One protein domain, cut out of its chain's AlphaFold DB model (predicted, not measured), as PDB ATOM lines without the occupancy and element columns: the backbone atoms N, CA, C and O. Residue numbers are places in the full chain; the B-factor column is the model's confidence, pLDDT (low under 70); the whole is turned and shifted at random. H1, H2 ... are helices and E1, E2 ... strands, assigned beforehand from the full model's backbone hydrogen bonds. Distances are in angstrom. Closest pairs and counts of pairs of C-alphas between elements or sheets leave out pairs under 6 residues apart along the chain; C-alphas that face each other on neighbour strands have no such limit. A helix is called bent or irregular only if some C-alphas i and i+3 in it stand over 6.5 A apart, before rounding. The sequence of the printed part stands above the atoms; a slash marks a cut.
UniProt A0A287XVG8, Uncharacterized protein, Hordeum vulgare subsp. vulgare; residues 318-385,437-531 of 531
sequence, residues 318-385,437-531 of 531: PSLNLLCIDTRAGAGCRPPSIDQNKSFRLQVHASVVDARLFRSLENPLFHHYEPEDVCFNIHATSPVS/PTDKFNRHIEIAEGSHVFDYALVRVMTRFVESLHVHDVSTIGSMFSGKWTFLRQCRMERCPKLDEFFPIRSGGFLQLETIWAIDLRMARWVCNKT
ATOM      1  N   PRO A 318     178.905 154.735 169.400       86.50
ATOM      2  CA  PRO A 318     177.935 155.662 169.970       86.50
ATOM      3  C   PRO A 318     176.510 155.398 169.468       86.50
ATOM      4  O   PRO A 318     176.278 155.206 168.273       86.50
ATOM      5  N   SER A 319     175.534 155.434 170.376       88.94
ATOM      6  CA  SER A 319     174.112 155.379 170.018       88.94
ATOM      7  C   SER A 319     173.620 156.786 169.661       88.94
ATOM      8  O   SER A 319     173.123 157.519 170.522       88.94
ATOM      9  N   LEU A 320     173.792 157.156 168.390       92.19
ATOM     10  CA  LEU A 320     173.407 158.453 167.827       92.19
ATOM     11  C   LEU A 320     171.883 158.617 167.700       92.19
ATOM     12  O   LEU A 320     171.163 157.666 167.412       92.19
ATOM     13  N   ASN A 321     171.384 159.839 167.851       92.12
ATOM     14  CA  ASN A 321     170.026 160.206 167.448       92.12
ATOM     15  C   ASN A 321     169.992 161.028 166.155       92.12
ATOM     16  O   ASN A 321     168.985 160.992 165.447       92.12
ATOM     17  N   LEU A 322     171.095 161.693 165.808       91.19
ATOM     18  CA  LEU A 322     171.218 162.471 164.585       91.19
ATOM     19  C   LEU A 322     172.614 162.331 163.975       91.19
ATOM     20  O   LEU A 322     173.627 162.581 164.629       91.19
ATOM     21  N   LEU A 323     172.649 161.984 162.691       93.50
ATOM     22  CA  LEU A 323     173.858 161.952 161.880       93.50
ATOM     23  C   LEU A 323     173.637 162.746 160.592       93.50
ATOM     24  O   LEU A 323     172.842 162.358 159.738       93.50
ATOM     25  N   CYS A 324     174.373 163.843 160.446       92.06
ATOM     26  CA  CYS A 324     174.302 164.730 159.291       92.06
ATOM     27  C   CYS A 324     175.628 164.695 158.529       92.06
ATOM     28  O   CYS A 324     176.655 165.083 159.076       92.06
ATOM     29  N   ILE A 325     175.616 164.265 157.269       92.19
ATOM     30  CA  ILE A 325     176.801 164.155 156.412       92.19
ATOM     31  C   ILE A 325     176.544 164.917 155.113       92.19
ATOM     32  O   ILE A 325     175.565 164.664 154.419       92.19
ATOM     33  N   ASP A 326     177.440 165.825 154.741       90.50
ATOM     34  CA  ASP A 326     177.446 166.418 153.404       90.50
ATOM     35  C   ASP A 326     178.884 166.555 152.908       90.50
ATOM     36  O   ASP A 326     179.676 167.281 153.507       90.50
ATOM     37  N   THR A 327     179.227 165.863 151.824       90.50
ATOM     38  CA  THR A 327     180.569 165.917 151.221       90.50
ATOM     39  C   THR A 327     180.602 166.665 149.886       90.50
ATOM     40  O   THR A 327     181.626 166.674 149.204       90.50
ATOM     41  N   ARG A 328     179.506 167.336 149.498       85.81
ATOM     42  CA  ARG A 328     179.438 168.114 148.251       85.81
ATOM     43  C   ARG A 328     180.267 169.396 148.317       85.81
ATOM     44  O   ARG A 328     180.454 170.012 149.368       85.81
ATOM     45  N   ALA A 329     180.741 169.837 147.152       74.12
ATOM     46  CA  ALA A 329     181.418 171.117 147.003       74.12
ATOM     47  C   ALA A 329     180.393 172.255 146.817       74.12
ATOM     48  O   ALA A 329     179.674 172.273 145.828       74.12
ATOM     49  N   GLY A 330     180.328 173.217 147.745       66.69
ATOM     50  CA  GLY A 330     179.418 174.371 147.648       66.69
ATOM     51  C   GLY A 330     179.138 175.014 149.009       66.69
ATOM     52  O   GLY A 330     179.655 174.538 150.020       66.69
ATOM     53  N   ALA A 331     178.367 176.111 149.032       52.84
ATOM     54  CA  ALA A 331     177.934 176.762 150.271       52.84
ATOM     55  C   ALA A 331     177.151 175.756 151.131       52.84
ATOM     56  O   ALA A 331     176.202 175.141 150.649       52.84
ATOM     57  N   GLY A 332     177.613 175.554 152.369       53.88
ATOM     58  CA  GLY A 332     177.223 174.429 153.219       53.88
ATOM     59  C   GLY A 332     175.715 174.267 153.393       53.88
ATOM     60  O   GLY A 332     174.969 175.244 153.478       53.88
ATOM     61  N   CYS A 333     175.271 173.017 153.491       56.25
ATOM     62  CA  CYS A 333     173.881 172.728 153.800       56.25
ATOM     63  C   CYS A 333     173.574 173.027 155.259       56.25
ATOM     64  O   CYS A 333     174.387 172.783 156.151       56.25
ATOM     65  N   ARG A 334     172.368 173.536 155.510       55.91
ATOM     66  CA  ARG A 334     171.823 173.539 156.865       55.91
ATOM     67  C   ARG A 334     171.429 172.109 157.239       55.91
ATOM     68  O   ARG A 334     170.979 171.370 156.358       55.91
ATOM     69  N   PRO A 335     171.554 171.729 158.522       57.59
ATOM     70  CA  PRO A 335     170.881 170.544 159.019       57.59
ATOM     71  C   PRO A 335     169.400 170.618 158.616       57.59
ATOM     72  O   PRO A 335     168.808 171.702 158.697       57.59
ATOM     73  N   PRO A 336     168.802 169.520 158.142       58.31
ATOM     74  CA  PRO A 336     167.377 169.501 157.853       58.31
ATOM     75  C   PRO A 336     166.578 169.832 159.117       58.31
ATOM     76  O   PRO A 336     167.022 169.577 160.238       58.31
ATOM     77  N   SER A 337     165.394 170.422 158.941       52.34
ATOM     78  CA  SER A 337     164.468 170.627 160.053       52.34
ATOM     79  C   SER A 337     164.076 169.263 160.613       52.34
ATOM     80  O   SER A 337     163.367 168.504 159.952       52.34
ATOM     81  N   ILE A 338     164.567 168.950 161.809       55.00
ATOM     82  CA  ILE A 338     164.243 167.715 162.519       55.00
ATOM     83  C   ILE A 338     162.748 167.754 162.834       55.00
ATOM     84  O   ILE A 338     162.295 168.613 163.595       55.00
ATOM     85  N   ASP A 339     161.976 166.842 162.248       51.91
ATOM     86  CA  ASP A 339     160.573 166.674 162.615       51.91
ATOM     87  C   ASP A 339     160.504 166.022 164.001       51.91
ATOM     88  O   ASP A 339     160.633 164.806 164.151       51.91
ATOM     89  N   GLN A 340     160.328 166.851 165.030       51.84
ATOM     90  CA  GLN A 340     160.208 166.412 166.424       51.84
ATOM     91  C   GLN A 340     158.949 165.562 166.679       51.84
ATOM     92  O   GLN A 340     158.844 164.948 167.738       51.84
ATOM     93  N   ASN A 341     158.003 165.490 165.731       46.56
ATOM     94  CA  ASN A 341     156.793 164.676 165.873       46.56
ATOM     95  C   ASN A 341     157.006 163.196 165.524       46.56
ATOM     96  O   ASN A 341     156.120 162.377 165.773       46.56
ATOM     97  N   LYS A 342     158.155 162.832 164.945       56.34
ATOM     98  CA  LYS A 342     158.477 161.450 164.579       56.34
ATOM     99  C   LYS A 342     159.382 160.813 165.638       56.34
ATOM    100  O   LYS A 342     160.468 161.301 165.925       56.34
ATOM    101  N   SER A 343     158.948 159.682 166.194       66.81
ATOM    102  CA  SER A 343     159.583 158.974 167.319       66.81
ATOM    103  C   SER A 343     160.834 158.154 166.951       66.81
ATOM    104  O   SER A 343     161.100 157.138 167.593       66.81
ATOM    105  N   PHE A 344     161.573 158.524 165.901       75.94
ATOM    106  CA  PHE A 344     162.743 157.754 165.465       75.94
ATOM    107  C   PHE A 344     163.894 157.892 166.458       75.94
ATOM    108  O   PHE A 344     164.204 158.995 166.911       75.94
ATOM    109  N   ARG A 345     164.553 156.772 166.767       85.94
ATOM    110  CA  ARG A 345     165.735 156.758 167.636       85.94
ATOM    111  C   ARG A 345     166.982 157.247 166.918       85.94
ATOM    112  O   ARG A 345     167.848 157.783 167.595       85.94
ATOM    113  N   LEU A 346     167.063 157.071 165.595       89.81
ATOM    114  CA  LEU A 346     168.148 157.574 164.753       89.81
ATOM    115  C   LEU A 346     167.600 158.231 163.482       89.81
ATOM    116  O   LEU A 346     166.809 157.633 162.748       89.81
ATOM    117  N   GLN A 347     168.084 159.438 163.197       89.56
ATOM    118  CA  GLN A 347     167.854 160.161 161.950       89.56
ATOM    119  C   GLN A 347     169.182 160.351 161.210       89.56
ATOM    120  O   GLN A 347     170.126 160.916 161.761       89.56
ATOM    121  N   VAL A 348     169.268 159.877 159.963       90.00
ATOM    122  CA  VAL A 348     170.462 160.036 159.118       90.00
ATOM    123  C   VAL A 348     170.136 160.863 157.881       90.00
ATOM    124  O   VAL A 348     169.305 160.485 157.057       90.00
ATOM    125  N   HIS A 349     170.846 161.969 157.713       88.06
ATOM    126  CA  HIS A 349     170.761 162.816 156.532       88.06
ATOM    127  C   HIS A 349     172.126 162.868 155.881       88.06
ATOM    128  O   HIS A 349     173.063 163.426 156.448       88.06
ATOM    129  N   ALA A 350     172.254 162.264 154.704       88.88
ATOM    130  CA  ALA A 350     173.544 162.149 154.046       88.88
ATOM    131  C   ALA A 350     173.457 162.580 152.579       88.88
ATOM    132  O   ALA A 350     172.618 162.100 151.829       88.88
ATOM    133  N   SER A 351     174.332 163.491 152.171       87.31
ATOM    134  CA  SER A 351     174.586 163.833 150.773       87.31
ATOM    135  C   SER A 351     176.054 163.557 150.486       87.31
ATOM    136  O   SER A 351     176.930 164.298 150.928       87.31
ATOM    137  N   VAL A 352     176.346 162.455 149.804       87.31
ATOM    138  CA  VAL A 352     177.713 161.959 149.637       87.31
ATOM    139  C   VAL A 352     178.126 161.976 148.177       87.31
ATOM    140  O   VAL A 352     177.401 161.509 147.303       87.31
ATOM    141  N   VAL A 353     179.314 162.509 147.910       84.44
ATOM    142  CA  VAL A 353     179.935 162.415 146.586       84.44
ATOM    143  C   VAL A 353     180.576 161.041 146.380       84.44
ATOM    144  O   VAL A 353     180.458 160.428 145.323       84.44
ATOM    145  N   ASP A 354     181.227 160.521 147.421       77.19
ATOM    146  CA  ASP A 354     181.842 159.198 147.412       77.19
ATOM    147  C   ASP A 354     180.928 158.167 148.082       77.19
ATOM    148  O   ASP A 354     180.771 158.142 149.305       77.19
ATOM    149  N   ALA A 355     180.357 157.268 147.279       73.31
ATOM    150  CA  ALA A 355     179.510 156.183 147.768       73.31
ATOM    151  C   ALA A 355     180.248 155.207 148.714       73.31
ATOM    152  O   ALA A 355     179.614 154.478 149.474       73.31
ATOM    153  N   ARG A 356     181.585 155.183 148.764       76.75
ATOM    154  CA  ARG A 356     182.302 154.343 149.742       76.75
ATOM    155  C   ARG A 356     182.023 154.767 151.184       76.75
ATOM    156  O   ARG A 356     182.090 153.917 152.071       76.75
ATOM    157  N   LEU A 357     181.622 156.020 151.410       85.12
ATOM    158  CA  LEU A 357     181.239 156.521 152.729       85.12
ATOM    159  C   LEU A 357     179.994 155.813 153.293       85.12
ATOM    160  O   LEU A 357     179.814 155.767 154.506       85.12
ATOM    161  N   PHE A 358     179.175 155.160 152.458       79.56
ATOM    162  CA  PHE A 358     178.068 154.325 152.936       79.56
ATOM    163  C   PHE A 358     178.518 153.168 153.831       79.56
ATOM    164  O   PHE A 358     177.761 152.753 154.707       79.56
ATOM    165  N   ARG A 359     179.745 152.656 153.652       83.94
ATOM    166  CA  ARG A 359     180.313 151.603 154.516       83.94
ATOM    167  C   ARG A 359     180.329 152.043 155.976       83.94
ATOM    168  O   ARG A 359     180.088 151.251 156.878       83.94
ATOM    169  N   SER A 360     180.540 153.335 156.198       89.19
ATOM    170  CA  SER A 360     180.541 153.931 157.524       89.19
ATOM    171  C   SER A 360     179.164 154.001 158.172       89.19
ATOM    172  O   SER A 360     179.086 154.230 159.371       89.19
ATOM    173  N   LEU A 361     178.075 153.794 157.433       87.69
ATOM    174  CA  LEU A 361     176.727 153.769 158.004       87.69
ATOM    175  C   LEU A 361     176.308 152.370 158.463       87.69
ATOM    176  O   LEU A 361     175.386 152.249 159.260       87.69
ATOM    177  N   GLU A 362     176.984 151.312 158.009       87.25
ATOM    178  CA  GLU A 362     176.602 149.932 158.320       87.25
ATOM    179  C   GLU A 362     176.639 149.655 159.829       87.25
ATOM    180  O   GLU A 362     175.623 149.319 160.432       87.25
ATOM    181  N   ASN A 363     177.787 149.852 160.474       86.94
ATOM    182  CA  ASN A 363     177.931 149.574 161.900       86.94
ATOM    183  C   ASN A 363     176.928 150.331 162.792       86.94
ATOM    184  O   ASN A 363     176.235 149.656 163.557       86.94
ATOM    185  N   PRO A 364     176.779 151.668 162.706       85.75
ATOM    186  CA  PRO A 364     175.841 152.382 163.569       85.75
ATOM    187  C   PRO A 364     174.384 151.969 163.325       85.75
ATOM    188  O   PRO A 364     173.625 151.892 164.286       85.75
ATOM    189  N   LEU A 365     173.998 151.637 162.085       87.00
ATOM    190  CA  LEU A 365     172.640 151.177 161.772       87.00
ATOM    191  C   LEU A 365     172.338 149.784 162.337       87.00
ATOM    192  O   LEU A 365     171.246 149.564 162.848       87.00
ATOM    193  N   PHE A 366     173.281 148.842 162.247       85.75
ATOM    194  CA  PHE A 366     173.042 147.440 162.616       85.75
ATOM    195  C   PHE A 366     173.220 147.128 164.114       85.75
ATOM    196  O   PHE A 366     172.740 146.084 164.549       85.75
ATOM    197  N   HIS A 367     173.921 147.962 164.892       82.00
ATOM    198  CA  HIS A 367     174.227 147.645 166.300       82.00
ATOM    199  C   HIS A 367     173.146 148.079 167.293       82.00
ATOM    200  O   HIS A 367     172.920 147.379 168.277       82.00
ATOM    201  N   HIS A 368     172.500 149.222 167.061       79.88
ATOM    202  CA  HIS A 368     171.651 149.863 168.076       79.88
ATOM    203  C   HIS A 368     170.179 149.973 167.688       79.88
ATOM    204  O   HIS A 368     169.360 150.336 168.534       79.88
ATOM    205  N   TYR A 369     169.836 149.694 166.429       85.31
ATOM    206  CA  TYR A 369     168.527 150.036 165.887       85.31
ATOM    207  C   TYR A 369     167.910 148.885 165.108       85.31
ATOM    208  O   TYR A 369     168.558 148.244 164.279       85.31
ATOM    209  N   GLU A 370     166.615 148.688 165.329       86.12
ATOM    210  CA  GLU A 370     165.786 147.942 164.393       86.12
ATOM    211  C   GLU A 370     165.357 148.857 163.231       86.12
ATOM    212  O   GLU A 370     165.367 150.084 163.365       86.12
ATOM    213  N   PRO A 371     164.983 148.307 162.063       83.69
ATOM    214  CA  PRO A 371     164.595 149.107 160.903       83.69
ATOM    215  C   PRO A 371     163.515 150.161 161.178       83.69
ATOM    216  O   PRO A 371     163.550 151.243 160.594       83.69
ATOM    217  N   GLU A 372     162.577 149.871 162.076       84.69
ATOM    218  CA  GLU A 372     161.478 150.755 162.472       84.69
ATOM    219  C   GLU A 372     161.945 151.957 163.310       84.69
ATOM    220  O   GLU A 372     161.290 152.999 163.298       84.69
ATOM    221  N   ASP A 373     163.091 151.838 163.985       86.44
ATOM    222  CA  ASP A 373     163.673 152.885 164.828       86.44
ATOM    223  C   ASP A 373     164.431 153.952 164.019       86.44
ATOM    224  O   ASP A 373     164.804 154.993 164.572       86.44
ATOM    225  N   VAL A 374     164.670 153.710 162.724       87.69
ATOM    226  CA  VAL A 374     165.542 154.536 161.881       87.69
ATOM    227  C   VAL A 374     164.770 155.256 160.780       87.69
ATOM    228  O   VAL A 374     163.999 154.654 160.026       87.69
ATOM    229  N   CYS A 375     165.078 156.541 160.626       88.62
ATOM    230  CA  CYS A 375     164.749 157.342 159.455       88.62
ATOM    231  C   CYS A 375     166.042 157.761 158.753       88.62
ATOM    232  O   CYS A 375     166.986 158.213 159.403       88.62
ATOM    233  N   PHE A 376     166.102 157.623 157.432       87.56
ATOM    234  CA  PHE A 376     167.196 158.194 156.667       87.56
ATOM    235  C   PHE A 376     166.770 158.680 155.290       87.56
ATOM    236  O   PHE A 376     165.945 158.065 154.610       87.56
ATOM    237  N   ASN A 377     167.404 159.773 154.877       85.19
ATOM    238  CA  ASN A 377     167.372 160.259 153.511       85.19
ATOM    239  C   ASN A 377     168.813 160.420 153.024       85.19
ATOM    240  O   ASN A 377     169.538 161.299 153.508       85.19
ATOM    241  N   ILE A 378     169.238 159.530 152.126       86.50
ATOM    242  CA  ILE A 378     170.617 159.493 151.652       86.50
ATOM    243  C   ILE A 378     170.682 159.691 150.144       86.50
ATOM    244  O   ILE A 378     170.120 158.905 149.389       86.50
ATOM    245  N   HIS A 379     171.438 160.693 149.715       84.88
ATOM    246  CA  HIS A 379     171.680 161.016 148.316       84.88
ATOM    247  C   HIS A 379     173.155 160.787 147.988       84.88
ATOM    248  O   HIS A 379     174.032 161.431 148.561       84.88
ATOM    249  N   ALA A 380     173.442 159.887 147.054       83.81
ATOM    250  CA  ALA A 380     174.761 159.735 146.457       83.81
ATOM    251  C   ALA A 380     174.781 160.426 145.095       83.81
ATOM    252  O   ALA A 380     173.992 160.075 144.221       83.81
ATOM    253  N   THR A 381     175.652 161.416 144.915       77.12
ATOM    254  CA  THR A 381     175.614 162.298 143.741       77.12
ATOM    255  C   THR A 381     177.001 162.648 143.213       77.12
ATOM    256  O   THR A 381     178.004 162.499 143.900       77.12
ATOM    257  N   SER A 382     177.066 163.136 141.978       69.19
ATOM    258  CA  SER A 382     178.283 163.679 141.378       69.19
ATOM    259  C   SER A 382     178.716 164.969 142.097       69.19
ATOM    260  O   SER A 382     177.859 165.729 142.564       69.19
ATOM    261  N   PRO A 383     180.027 165.299 142.141       59.69
ATOM    262  CA  PRO A 383     180.506 166.572 142.693       59.69
ATOM    263  C   PRO A 383     179.930 167.811 141.986       59.69
ATOM    264  O   PRO A 383     180.022 168.914 142.521       59.69
ATOM    265  N   VAL A 384     179.337 167.644 140.798       48.50
ATOM    266  CA  VAL A 384     178.770 168.715 139.975       48.50
ATOM    267  C   VAL A 384     177.245 168.580 139.925       48.50
ATOM    268  O   VAL A 384     176.684 168.164 138.918       48.50
ATOM    269  N   SER A 385     176.545 168.937 141.001       41.78
ATOM    270  CA  SER A 385     175.102 169.226 140.933       41.78
ATOM    271  C   SER A 385     174.835 170.684 141.304       41.78
ATOM    272  O   SER A 385     174.271 171.016 142.339       41.78
ATOM    273  N   PRO A 437     161.659 162.034 147.357       43.69
ATOM    274  CA  PRO A 437     160.530 161.898 146.455       43.69
ATOM    275  C   PRO A 437     159.288 161.515 147.267       43.69
ATOM    276  O   PRO A 437     159.076 160.347 147.578       43.69
ATOM    277  N   THR A 438     158.456 162.520 147.562       46.91
ATOM    278  CA  THR A 438     157.179 162.462 148.301       46.91
ATOM    279  C   THR A 438     157.282 161.947 149.746       46.91
ATOM    280  O   THR A 438     157.892 160.920 150.014       46.91
ATOM    281  N   ASP A 439     156.615 162.630 150.684       53.50
ATOM    282  CA  ASP A 439     156.611 162.426 152.152       53.50
ATOM    283  C   ASP A 439     156.184 161.025 152.675       53.50
ATOM    284  O   ASP A 439     155.847 160.863 153.849       53.50
ATOM    285  N   LYS A 440     156.155 159.982 151.836       64.12
ATOM    286  CA  LYS A 440     155.559 158.677 152.150       64.12
ATOM    287  C   LYS A 440     156.516 157.681 152.828       64.12
ATOM    288  O   LYS A 440     156.030 156.818 153.557       64.12
ATOM    289  N   PHE A 441     157.830 157.755 152.601       75.50
ATOM    290  CA  PHE A 441     158.788 156.728 153.055       75.50
ATOM    291  C   PHE A 441     159.882 157.314 153.947       75.50
ATOM    292  O   PHE A 441     160.447 158.358 153.630       75.50
ATOM    293  N   ASN A 442     160.198 156.636 155.053       84.19
ATOM    294  CA  ASN A 442     161.150 157.140 156.050       84.19
ATOM    295  C   ASN A 442     162.587 156.661 155.791       84.19
ATOM    296  O   ASN A 442     163.514 157.161 156.416       84.19
ATOM    297  N   ARG A 443     162.786 155.678 154.906       89.12
ATOM    298  CA  ARG A 443     164.101 155.090 154.598       89.12
ATOM    299  C   ARG A 443     164.347 155.123 153.093       89.12
ATOM    300  O   ARG A 443     164.059 154.150 152.388       89.12
ATOM    301  N   HIS A 444     164.826 156.271 152.613       88.75
ATOM    302  CA  HIS A 444     165.055 156.555 151.196       88.75
ATOM    303  C   HIS A 444     166.547 156.622 150.845       88.75
ATOM    304  O   HIS A 444     167.336 157.234 151.569       88.75
ATOM    305  N   ILE A 445     166.918 156.012 149.715       87.62
ATOM    306  CA  ILE A 445     168.240 156.175 149.098       87.62
ATOM    307  C   ILE A 445     168.073 156.581 147.635       87.62
ATOM    308  O   ILE A 445     167.394 155.891 146.871       87.62
ATOM    309  N   GLU A 446     168.762 157.647 147.247       86.56
ATOM    310  CA  GLU A 446     168.954 158.071 145.865       86.56
ATOM    311  C   GLU A 446     170.418 157.882 145.450       86.56
ATOM    312  O   GLU A 446     171.335 158.265 146.176       86.56
ATOM    313  N   ILE A 447     170.648 157.284 144.281       83.69
ATOM    314  CA  ILE A 447     171.976 157.034 143.716       83.69
ATOM    315  C   ILE A 447     172.016 157.593 142.294       83.69
ATOM    316  O   ILE A 447     171.332 157.078 141.411       83.69
ATOM    317  N   ALA A 448     172.849 158.608 142.082       81.19
ATOM    318  CA  ALA A 448     173.055 159.269 140.800       81.19
ATOM    319  C   ALA A 448     174.451 158.982 140.194       81.19
ATOM    320  O   ALA A 448     175.291 158.288 140.790       81.19
ATOM    321  N   GLU A 449     174.699 159.528 138.995       71.88
ATOM    322  CA  GLU A 449     175.972 159.458 138.260       71.88
ATOM    323  C   GLU A 449     177.187 159.851 139.132       71.88
ATOM    324  O   GLU A 449     177.110 160.772 139.942       71.88
ATOM    325  N   GLY A 450     178.325 159.158 138.966       62.41
ATOM    326  CA  GLY A 450     179.581 159.415 139.699       62.41
ATOM    327  C   GLY A 450     179.889 158.456 140.862       62.41
ATOM    328  O   GLY A 450     180.989 158.473 141.415       62.41
ATOM    329  N   SER A 451     178.965 157.559 141.211       59.16
ATOM    330  CA  SER A 451     179.146 156.547 142.263       59.16
ATOM    331  C   SER A 451     179.915 155.316 141.744       59.16
ATOM    332  O   SER A 451     179.347 154.326 141.297       59.16
ATOM    333  N   HIS A 452     181.250 155.375 141.756       55.94
ATOM    334  CA  HIS A 452     182.089 154.384 141.056       55.94
ATOM    335  C   HIS A 452     182.445 153.107 141.835       55.94
ATOM    336  O   HIS A 452     183.084 152.222 141.270       55.94
ATOM    337  N   VAL A 453     182.047 152.957 143.103       54.19
ATOM    338  CA  VAL A 453     182.346 151.741 143.878       54.19
ATOM    339  C   VAL A 453     181.196 151.414 144.819       54.19
ATOM    340  O   VAL A 453     180.992 152.082 145.831       54.19
ATOM    341  N   PHE A 454     180.482 150.340 144.506       63.69
ATOM    342  CA  PHE A 454     179.439 149.789 145.357       63.69
ATOM    343  C   PHE A 454     179.977 148.562 146.082       63.69
ATOM    344  O   PHE A 454     180.513 147.650 145.457       63.69
ATOM    345  N   ASP A 455     179.875 148.572 147.409       66.44
ATOM    346  CA  ASP A 455     180.409 147.523 148.276       66.44
ATOM    347  C   ASP A 455     179.291 146.713 148.938       66.44
ATOM    348  O   ASP A 455     178.163 147.183 149.088       66.44
ATOM    349  N   TYR A 456     179.633 145.512 149.391       75.88
ATOM    350  CA  TYR A 456     178.779 144.591 150.129       75.88
ATOM    351  C   TYR A 456     178.088 145.242 151.339       75.88
ATOM    352  O   TYR A 456     176.909 144.983 151.579       75.88
ATOM    353  N   ALA A 457     178.775 146.140 152.052       76.56
ATOM    354  CA  ALA A 457     178.208 146.892 153.175       76.56
ATOM    355  C   ALA A 457     176.968 147.711 152.770       76.56
ATOM    356  O   ALA A 457     175.922 147.645 153.415       76.56
ATOM    357  N   LEU A 458     177.046 148.437 151.649       78.38
ATOM    358  CA  LEU A 458     175.920 149.213 151.135       78.38
ATOM    359  C   LEU A 458     174.758 148.293 150.733       78.38
ATOM    360  O   LEU A 458     173.613 148.572 151.079       78.38
ATOM    361  N   VAL A 459     175.045 147.164 150.079       80.75
ATOM    362  CA  VAL A 459     174.022 146.164 149.724       80.75
ATOM    363  C   VAL A 459     173.305 145.635 150.970       80.75
ATOM    364  O   VAL A 459     172.083 145.479 150.968       80.75
ATOM    365  N   ARG A 460     174.032 145.406 152.071       84.25
ATOM    366  CA  ARG A 460     173.441 144.997 153.352       84.25
ATOM    367  C   ARG A 460     172.522 146.061 153.939       84.25
ATOM    368  O   ARG A 460     171.411 145.718 154.340       84.25
ATOM    369  N   VAL A 461     172.943 147.329 153.963       85.88
ATOM    370  CA  VAL A 461     172.075 148.434 154.409       85.88
ATOM    371  C   VAL A 461     170.824 148.502 153.529       85.88
ATOM    372  O   VAL A 461     169.704 148.525 154.043       85.88
ATOM    373  N   MET A 462     171.001 148.454 152.206       86.00
ATOM    374  CA  MET A 462     169.911 148.545 151.237       86.00
ATOM    375  C   MET A 462     168.876 147.435 151.431       86.00
ATOM    376  O   MET A 462     167.695 147.706 151.638       86.00
ATOM    377  N   THR A 463     169.317 146.179 151.437       86.94
ATOM    378  CA  THR A 463     168.427 145.011 151.526       86.94
ATOM    379  C   THR A 463     167.705 144.893 152.873       86.94
ATOM    380  O   THR A 463     166.574 144.394 152.921       86.94
ATOM    381  N   ARG A 464     168.320 145.365 153.969       87.56
ATOM    382  CA  ARG A 464     167.753 145.267 155.322       87.56
ATOM    383  C   ARG A 464     166.882 146.451 155.727       87.56
ATOM    384  O   ARG A 464     165.976 146.223 156.516       87.56
ATOM    385  N   PHE A 465     167.131 147.665 155.234       89.62
ATOM    386  CA  PHE A 465     166.470 148.868 155.754       89.62
ATOM    387  C   PHE A 465     165.634 149.640 154.725       89.62
ATOM    388  O   PHE A 465     164.646 150.260 155.109       89.62
ATOM    389  N   VAL A 466     165.997 149.645 153.443       90.19
ATOM    390  CA  VAL A 466     165.438 150.615 152.482       90.19
ATOM    391  C   VAL A 466     163.975 150.334 152.146       90.19
ATOM    392  O   VAL A 466     163.610 149.208 151.814       90.19
ATOM    393  N   GLU A 467     163.156 151.389 152.181       91.12
ATOM    394  CA  GLU A 467     161.756 151.384 151.737       91.12
ATOM    395  C   GLU A 467     161.600 151.934 150.319       91.12
ATOM    396  O   GLU A 467     160.802 151.418 149.535       91.12
ATOM    397  N   SER A 468     162.363 152.978 149.987       90.19
ATOM    398  CA  SER A 468     162.309 153.653 148.693       90.19
ATOM    399  C   SER A 468     163.711 153.805 148.116       90.19
ATOM    400  O   SER A 468     164.590 154.387 148.747       90.19
ATOM    401  N   LEU A 469     163.920 153.273 146.916       88.31
ATOM    402  CA  LEU A 469     165.196 153.318 146.210       88.31
ATOM    403  C   LEU A 469     165.027 154.028 144.868       88.31
ATOM    404  O   LEU A 469     164.214 153.598 144.050       88.31
ATOM    405  N   HIS A 470     165.826 155.063 144.621       86.50
ATOM    406  CA  HIS A 470     165.933 155.728 143.327       86.50
ATOM    407  C   HIS A 470     167.359 155.598 142.789       86.50
ATOM    408  O   HIS A 470     168.311 155.979 143.459       86.50
ATOM    409  N   VAL A 471     167.526 155.047 141.591       84.38
ATOM    410  CA  VAL A 471     168.833 154.928 140.933       84.38
ATOM    411  C   VAL A 471     168.734 155.540 139.548       84.38
ATOM    412  O   VAL A 471     167.929 155.088 138.741       84.38
ATOM    413  N   HIS A 472     169.529 156.555 139.242       84.88
ATOM    414  CA  HIS A 472     169.476 157.177 137.926       84.88
ATOM    415  C   HIS A 472     170.847 157.573 137.390       84.88
ATOM    416  O   HIS A 472     171.769 157.849 138.148       84.88
ATOM    417  N   ASP A 473     170.993 157.574 136.064       80.31
ATOM    418  CA  ASP A 473     172.223 158.005 135.379       80.31
ATOM    419  C   ASP A 473     173.481 157.185 135.757       80.31
ATOM    420  O   ASP A 473     174.618 157.630 135.603       80.31
ATOM    421  N   VAL A 474     173.307 155.948 136.242       76.00
ATOM    422  CA  VAL A 474     174.423 155.076 136.641       76.00
ATOM    423  C   VAL A 474     174.862 154.194 135.470       76.00
ATOM    424  O   VAL A 474     174.096 153.402 134.916       76.00
ATOM    425  N   SER A 475     176.140 154.298 135.098       69.25
ATOM    426  CA  SER A 475     176.707 153.577 133.951       69.25
ATOM    427  C   SER A 475     177.256 152.185 134.278       69.25
ATOM    428  O   SER A 475     177.465 151.404 133.355       69.25
ATOM    429  N   THR A 476     177.481 151.843 135.547       62.59
ATOM    430  CA  THR A 476     177.926 150.511 135.990       62.59
ATOM    431  C   THR A 476     177.211 150.122 137.271       62.59
ATOM    432  O   THR A 476     177.481 150.684 138.327       62.59
ATOM    433  N   ILE A 477     176.337 149.128 137.179       61.16
ATOM    434  CA  ILE A 477     175.665 148.513 138.319       61.16
ATOM    435  C   ILE A 477     176.089 147.044 138.284       61.16
ATOM    436  O   ILE A 477     175.646 146.287 137.425       61.16
ATOM    437  N   GLY A 478     177.047 146.662 139.135       56.56
ATOM    438  CA  GLY A 478     177.408 145.251 139.335       56.56
ATOM    439  C   GLY A 478     176.279 144.491 140.042       56.56
ATOM    440  O   GLY A 478     175.156 144.975 140.102       56.56
ATOM    441  N   SER A 479     176.560 143.339 140.659       57.56
ATOM    442  CA  SER A 479     175.599 142.499 141.413       57.56
ATOM    443  C   SER A 479     174.968 143.155 142.668       57.56
ATOM    444  O   SER A 479     174.602 142.467 143.619       57.56
ATOM    445  N   MET A 480     174.848 144.481 142.698       63.09
ATOM    446  CA  MET A 480     174.434 145.336 143.807       63.09
ATOM    447  C   MET A 480     173.074 144.992 144.391       63.09
ATOM    448  O   MET A 480     172.856 145.201 145.576       63.09
ATOM    449  N   PHE A 481     172.153 144.487 143.575       68.81
ATOM    450  CA  PHE A 481     170.799 144.221 144.044       68.81
ATOM    451  C   PHE A 481     170.575 142.773 144.489       68.81
ATOM    452  O   PHE A 481     169.445 142.412 144.813       68.81
ATOM    453  N   SER A 482     171.641 141.962 144.546       72.38
ATOM    454  CA  SER A 482     171.570 140.599 145.075       72.38
ATOM    455  C   SER A 482     171.301 140.608 146.581       72.38
ATOM    456  O   SER A 482     171.944 141.347 147.324       72.38
ATOM    457  N   GLY A 483     170.379 139.763 147.042       79.56
ATOM    458  CA  GLY A 483     170.061 139.619 148.461       79.56
ATOM    459  C   GLY A 483     168.565 139.613 148.758       79.56
ATOM    460  O   GLY A 483     167.717 139.662 147.865       79.56
ATOM    461  N   LYS A 484     168.231 139.519 150.048       85.00
ATOM    462  CA  LYS A 484     166.846 139.464 150.522       85.00
ATOM    463  C   LYS A 484     166.368 140.856 150.945       85.00
ATOM    464  O   LYS A 484     166.670 141.305 152.045       85.00
ATOM    465  N   TRP A 485     165.596 141.503 150.083       88.25
ATOM    466  CA  TRP A 485     165.003 142.822 150.292       88.25
ATOM    467  C   TRP A 485     163.808 142.738 151.226       88.25
ATOM    468  O   TRP A 485     162.776 142.224 150.829       88.25
ATOM    469  N   THR A 486     163.931 143.213 152.463       87.75
ATOM    470  CA  THR A 486     162.894 142.970 153.485       87.75
ATOM    471  C   THR A 486     161.785 144.029 153.483       87.75
ATOM    472  O   THR A 486     160.620 143.680 153.656       87.75
ATOM    473  N   PHE A 487     162.136 145.300 153.255       89.44
ATOM    474  CA  PHE A 487     161.217 146.443 153.405       89.44
ATOM    475  C   PHE A 487     161.037 147.273 152.134       89.44
ATOM    476  O   PHE A 487     160.385 148.312 152.176       89.44
ATOM    477  N   LEU A 488     161.606 146.843 151.004       90.06
ATOM    478  CA  LEU A 488     161.528 147.609 149.763       90.06
ATOM    479  C   LEU A 488     160.071 147.690 149.292       90.06
ATOM    480  O   LEU A 488     159.465 146.664 148.986       90.06
ATOM    481  N   ARG A 489     159.539 148.912 149.210       89.38
ATOM    482  CA  ARG A 489     158.168 149.229 148.775       89.38
ATOM    483  C   ARG A 489     158.150 149.933 147.426       89.38
ATOM    484  O   ARG A 489     157.260 149.679 146.616       89.38
ATOM    485  N   GLN A 490     159.139 150.779 147.162       89.31
ATOM    486  CA  GLN A 490     159.277 151.491 145.898       89.31
ATOM    487  C   GLN A 490     160.699 151.364 145.357       89.31
ATOM    488  O   GLN A 490     161.673 151.601 146.069       89.31
ATOM    489  N   CYS A 491     160.815 151.037 144.072       86.38
ATOM    490  CA  CYS A 491     162.083 151.059 143.356       86.38
ATOM    491  C   CYS A 491     161.924 151.794 142.025       86.38
ATOM    492  O   CYS A 491     161.074 151.437 141.211       86.38
ATOM    493  N   ARG A 492     162.739 152.820 141.800       85.19
ATOM    494  CA  ARG A 492     162.785 153.601 140.566       85.19
ATOM    495  C   ARG A 492     164.184 153.497 139.982       85.19
ATOM    496  O   ARG A 492     165.142 153.836 140.669       85.19
ATOM    497  N   MET A 493     164.302 153.053 138.733       83.56
ATOM    498  CA  MET A 493     165.558 153.138 137.993       83.56
ATOM    499  C   MET A 493     165.385 153.838 136.650       83.56
ATOM    500  O   MET A 493     164.496 153.486 135.869       83.56
ATOM    501  N   GLU A 494     166.260 154.801 136.372       83.81
ATOM    502  CA  GLU A 494     166.183 155.650 135.180       83.81
ATOM    503  C   GLU A 494     167.542 155.798 134.500       83.81
ATOM    504  O   GLU A 494     168.565 155.927 135.161       83.81
ATOM    505  N   ARG A 495     167.578 155.803 133.164       82.69
ATOM    506  CA  ARG A 495     168.781 156.162 132.385       82.69
ATOM    507  C   ARG A 495     170.051 155.407 132.826       82.69
ATOM    508  O   ARG A 495     171.132 155.976 132.901       82.69
ATOM    509  N   CYS A 496     169.925 154.108 133.108       79.25
ATOM    510  CA  CYS A 496     171.039 153.226 133.479       79.25
ATOM    511  C   CYS A 496     171.412 152.321 132.284       79.25
ATOM    512  O   CYS A 496     170.910 151.198 132.175       79.25
ATOM    513  N   PRO A 497     172.253 152.781 131.334       74.62
ATOM    514  CA  PRO A 497     172.362 152.170 130.008       74.62
ATOM    515  C   PRO A 497     173.055 150.805 129.984       74.62
ATOM    516  O   PRO A 497     172.790 150.047 129.058       74.62
ATOM    517  N   LYS A 498     173.924 150.486 130.957       77.25
ATOM    518  CA  LYS A 498     174.636 149.191 131.031       77.25
ATOM    519  C   LYS A 498     174.056 148.221 132.065       77.25
ATOM    520  O   LYS A 498     174.696 147.221 132.381       77.25
ATOM    521  N   LEU A 499     172.891 148.529 132.634       75.38
ATOM    522  CA  LEU A 499     172.223 147.626 133.565       75.38
ATOM    523  C   LEU A 499     171.688 146.414 132.792       75.38
ATOM    524  O   LEU A 499     170.835 146.582 131.925       75.38
ATOM    525  N   ASP A 500     172.202 145.222 133.092       73.94
ATOM    526  CA  ASP A 500     171.800 143.965 132.439       73.94
ATOM    527  C   ASP A 500     170.617 143.293 133.155       73.94
ATOM    528  O   ASP A 500     169.616 142.922 132.543       73.94
ATOM    529  N   GLU A 501     170.696 143.196 134.482       72.25
ATOM    530  CA  GLU A 501     169.644 142.645 135.336       72.25
ATOM    531  C   GLU A 501     169.259 143.671 136.399       72.25
ATOM    532  O   GLU A 501     170.120 144.211 137.091       72.25
ATOM    533  N   PHE A 502     167.960 143.926 136.540       70.38
ATOM    534  CA  PHE A 502     167.421 144.858 137.534       70.38
ATOM    535  C   PHE A 502     167.578 144.298 138.953       70.38
ATOM    536  O   PHE A 502     168.101 144.967 139.835       70.38
ATOM    537  N   PHE A 503     167.195 143.036 139.153       76.19
ATOM    538  CA  PHE A 503     167.465 142.254 140.355       76.19
ATOM    539  C   PHE A 503     168.166 140.939 139.963       76.19
ATOM    540  O   PHE A 503     167.528 140.091 139.324       76.19
ATOM    541  N   PRO A 504     169.453 140.750 140.332       71.62
ATOM    542  CA  PRO A 504     170.234 139.567 139.976       71.62
ATOM    543  C   PRO A 504     169.662 138.247 140.501       71.62
ATOM    544  O   PRO A 504     168.892 138.228 141.466       71.62
ATOM    545  N   ILE A 505     170.123 137.122 139.948       64.81
ATOM    546  CA  ILE A 505     169.846 135.775 140.483       64.81
ATOM    547  C   ILE A 505     170.198 135.731 141.986       64.81
ATOM    548  O   ILE A 505     171.269 136.185 142.390       64.81
ATOM    549  N   ARG A 506     169.305 135.153 142.807       66.81
ATOM    550  CA  ARG A 506     169.310 135.146 144.296       66.81
ATOM    551  C   ARG A 506     168.776 136.411 144.979       66.81
ATOM    552  O   ARG A 506     168.808 136.487 146.208       66.81
ATOM    553  N   SER A 507     168.245 137.369 144.227       74.62
ATOM    554  CA  SER A 507     167.451 138.456 144.807       74.62
ATOM    555  C   SER A 507     166.057 137.957 145.181       74.62
ATOM    556  O   SER A 507     165.416 137.248 144.407       74.62
ATOM    557  N   GLY A 508     165.564 138.318 146.361       78.06
ATOM    558  CA  GLY A 508     164.245 137.895 146.826       78.06
ATOM    559  C   GLY A 508     163.738 138.737 147.987       78.06
ATOM    560  O   GLY A 508     164.314 139.765 148.315       78.06
ATOM    561  N   GLY A 509     162.667 138.290 148.641       80.19
ATOM    562  CA  GLY A 509     162.146 138.948 149.846       80.19
ATOM    563  C   GLY A 509     161.179 140.109 149.613       80.19
ATOM    564  O   GLY A 509     160.658 140.605 150.602       80.19
ATOM    565  N   PHE A 510     160.870 140.459 148.357       83.75
ATOM    566  CA  PHE A 510     160.008 141.572 147.907       83.75
ATOM    567  C   PHE A 510     158.523 141.516 148.345       83.75
ATOM    568  O   PHE A 510     157.634 141.902 147.593       83.75
ATOM    569  N   LEU A 511     158.224 141.034 149.550       83.88
ATOM    570  CA  LEU A 511     156.878 140.863 150.100       83.88
ATOM    571  C   LEU A 511     156.121 142.188 150.248       83.88
ATOM    572  O   LEU A 511     154.895 142.184 150.240       83.88
ATOM    573  N   GLN A 512     156.844 143.301 150.398       86.75
ATOM    574  CA  GLN A 512     156.275 144.639 150.576       86.75
ATOM    575  C   GLN A 512     156.350 145.500 149.307       86.75
ATOM    576  O   GLN A 512     155.956 146.661 149.346       86.75
ATOM    577  N   LEU A 513     156.861 144.969 148.192       86.44
ATOM    578  CA  LEU A 513     157.112 145.763 146.992       86.44
ATOM    579  C   LEU A 513     155.792 146.189 146.336       86.44
ATOM    580  O   LEU A 513     155.044 145.358 145.828       86.44
ATOM    581  N   GLU A 514     155.519 147.493 146.340       87.81
ATOM    582  CA  GLU A 514     154.297 148.097 145.799       87.81
ATOM    583  C   GLU A 514     154.492 148.544 144.350       87.81
ATOM    584  O   GLU A 514     153.606 148.373 143.514       87.81
ATOM    585  N   THR A 515     155.639 149.162 144.053       83.44
ATOM    586  CA  THR A 515     155.873 149.833 142.769       83.44
ATOM    587  C   THR A 515     157.303 149.656 142.272       83.44
ATOM    588  O   THR A 515     158.269 149.792 143.024       83.44
ATOM    589  N   ILE A 516     157.424 149.380 140.971       82.62
ATOM    590  CA  ILE A 516     158.689 149.389 140.234       82.62
ATOM    591  C   ILE A 516     158.533 150.322 139.037       82.62
ATOM    592  O   ILE A 516     157.620 150.137 138.230       82.62
ATOM    593  N   TRP A 517     159.431 151.294 138.904       80.75
ATOM    594  CA  TRP A 517     159.542 152.166 137.737       80.75
ATOM    595  C   TRP A 517     160.881 151.931 137.047       80.75
ATOM    596  O   TRP A 517     161.930 151.935 137.688       80.75
ATOM    597  N   ALA A 518     160.832 151.719 135.739       81.00
ATOM    598  CA  ALA A 518     161.970 151.353 134.912       81.00
ATOM    599  C   ALA A 518     161.909 152.172 133.616       81.00
ATOM    600  O   ALA A 518     160.991 151.981 132.817       81.00
ATOM    601  N   ILE A 519     162.844 153.108 133.432       79.19
ATOM    602  CA  ILE A 519     162.839 154.059 132.309       79.19
ATOM    603  C   ILE A 519     164.232 154.115 131.664       79.19
ATOM    604  O   ILE A 519     165.244 154.212 132.352       79.19
ATOM    605  N   ASP A 520     164.296 154.058 130.331       78.19
ATOM    606  CA  ASP A 520     165.529 154.204 129.535       78.19
ATOM    607  C   ASP A 520     166.672 153.214 129.866       78.19
ATOM    608  O   ASP A 520     167.855 153.560 129.880       78.19
ATOM    609  N   LEU A 521     166.327 151.940 130.081       76.69
ATOM    610  CA  LEU A 521     167.260 150.855 130.424       76.69
ATOM    611  C   LEU A 521     167.628 150.015 129.196       76.69
ATOM    612  O   LEU A 521     167.087 148.935 128.961       76.69
ATOM    613  N   ARG A 522     168.541 150.522 128.368       76.81
ATOM    614  CA  ARG A 522     168.769 149.981 127.013       76.81
ATOM    615  C   ARG A 522     169.299 148.544 126.948       76.81
ATOM    616  O   ARG A 522     169.088 147.891 125.931       76.81
ATOM    617  N   MET A 523     170.000 148.072 127.979       79.25
ATOM    618  CA  MET A 523     170.605 146.732 128.015       79.25
ATOM    619  C   MET A 523     169.901 145.757 128.968       79.25
ATOM    620  O   MET A 523     170.327 144.609 129.060       79.25
ATOM    621  N   ALA A 524     168.831 146.180 129.649       73.62
ATOM    622  CA  ALA A 524     168.191 145.358 130.669       73.62
ATOM    623  C   ALA A 524     167.441 144.178 130.035       73.62
ATOM    624  O   ALA A 524     166.487 144.364 129.279       73.62
ATOM    625  N   ARG A 525     167.862 142.953 130.365       73.44
ATOM    626  CA  ARG A 525     167.247 141.702 129.895       73.44
ATOM    627  C   ARG A 525     166.152 141.194 130.829       73.44
ATOM    628  O   ARG A 525     165.185 140.600 130.359       73.44
ATOM    629  N   TRP A 526     166.279 141.446 132.134       69.44
ATOM    630  CA  TRP A 526     165.357 140.936 133.154       69.44
ATOM    631  C   TRP A 526     165.103 141.957 134.262       69.44
ATOM    632  O   TRP A 526     166.037 142.589 134.754       69.44
ATOM    633  N   VAL A 527     163.844 142.059 134.712       67.00
ATOM    634  CA  VAL A 527     163.493 142.796 135.943       67.00
ATOM    635  C   VAL A 527     163.781 141.942 137.181       67.00
ATOM    636  O   VAL A 527     164.471 142.376 138.089       67.00
ATOM    637  N   CYS A 528     163.342 140.686 137.197       65.81
ATOM    638  CA  CYS A 528     163.767 139.705 138.195       65.81
ATOM    639  C   CYS A 528     164.153 138.427 137.462       65.81
ATOM    640  O   CYS A 528     163.314 137.860 136.756       65.81
ATOM    641  N   ASN A 529     165.395 137.967 137.618       58.38
ATOM    642  CA  ASN A 529     165.812 136.701 137.029       58.38
ATOM    643  C   ASN A 529     165.303 135.537 137.904       58.38
ATOM    644  O   ASN A 529     165.694 135.404 139.067       58.38
ATOM    645  N   LYS A 530     164.370 134.735 137.371       50.03
ATOM    646  CA  LYS A 530     163.843 133.532 138.031       50.03
ATOM    647  C   LYS A 530     164.700 132.331 137.644       50.03
ATOM    648  O   LYS A 530     164.769 131.991 136.466       50.03
ATOM    649  N   THR A 531     165.238 131.641 138.643       40.91
ATOM    650  CA  THR A 531     165.457 130.190 138.562       40.91
ATOM    651  C   THR A 531     164.479 129.510 139.489       40.91
ATOM    652  O   THR A 531     164.520 129.867 140.692       40.91
TER     653      THR A 531
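What this domain is: This is residues 318 to 385 and 437 to 531 of the 531 residues of an uncharacterized protein of Hordeum vulgare subsp. vulgare (UniProt A0A287XVG8). The chain is wound in stacked turns, a short solenoid: each turn adds one strand to a nearly flat wall of seven parallel strands. Over one side of this wall the returning chain forms H1, then H2, then the small pair E7 and E9, while the first turn's return, residues 327 to 345, is a long loop near the E1 edge. The printed part has 163 residues, with the order E1 E2 H1 E3 E4 H2 E5 E6 E7 E8 E9; under half of the residues are in named elements, and the class is mixed, helices and strands. The whole is compact, with a radius of gyration of the C-alphas of 15.5 A and spans of 44 by 36 by 27 A.

How they stand to each other: The large sheet runs E1, residues 322 to 326, E2, 346 to 352, E3, 374 to 380, E4, 443 to 447, E5, 468 to 472, E6, 490 to 494, and E8, 515 to 519, all parallel, with E1 and E8 as edge strands. Pairs within hydrogen-bond range include N 325 and O 349 at 2.8 A for E1 and E2, N 352 and O 379 at 2.8 A for E2 and E3, N 446 and O 378 at 2.8 A for E3 and E4, N 447 and O 470 at 2.8 A for E4 and E5, N 471 and O 492 at 2.8 A for E5 and E6, and N 493 and O 517 at 2.8 A for E6 and E8. H1, residues 355 to 368, is on one face of the sheet, giving two layers, helix over sheet, at a height over the sheet of 9.6 A. It lies over E2 and E3 and runs along the strands, at 1 degrees to E2 on the local plane. H2, residues 456 to 465, only grazes the sheet with residues 462 to 465. H1 and H2 touch, closest at the C-alphas of Arg 359 and Ala 457, 5.3 A, at a steep tilt of 51 degrees, the same way. E2, H1, E3 and E4, H2, E5 are strand-helix-strand units, parallel neighbour strands joined through a helix, with right-handed crossovers. E7, residues 501 to 503, and E9, 526 to 528, form a separate parallel sheet, with N 502 and O 526 2.9 A apart. E7 is only just apart from E6, at 8.5 A. In H2 every O i to N i+4 pair is within hydrogen-bond range; in H1 3 of 10 are, beside 7 of 11 O i to N i+3 pairs.

Where its parts are: E1 begins at C-alpha 322, (171.218, 162.471, 164.585), and is 13.4 A long. E2 is 18.4 A and E3 18.7 A; E4 is 13.6 A, E5 and E6 13.4 A each, and E8 13.3 A. H1 is 22.7 A long from C-alpha 355, (179.510, 156.183, 147.768), and is only just irregular, with C-alphas 360 and 363 6.7 A apart. H2 is 14.2 A, E7 5.5 A and E9 5.4 A, ending at C-alpha 528, (163.767, 139.705, 138.195).

The domain as a whole: The C-alphas farthest apart, of Ala 331 and Thr 531, are 49.6 A apart. Residues 386 to 436 are not printed, and C-alphas 385 and 437 are 17.2 A apart across the cut, in the link from E3 to E4. The links E1 to E2, E5 to E6 and E7 to E8 are long. Mean pLDDT of the printed part is 76.9; 43 residues are under 70, among them 330 to 343, 475 to 481 and 526 to 531.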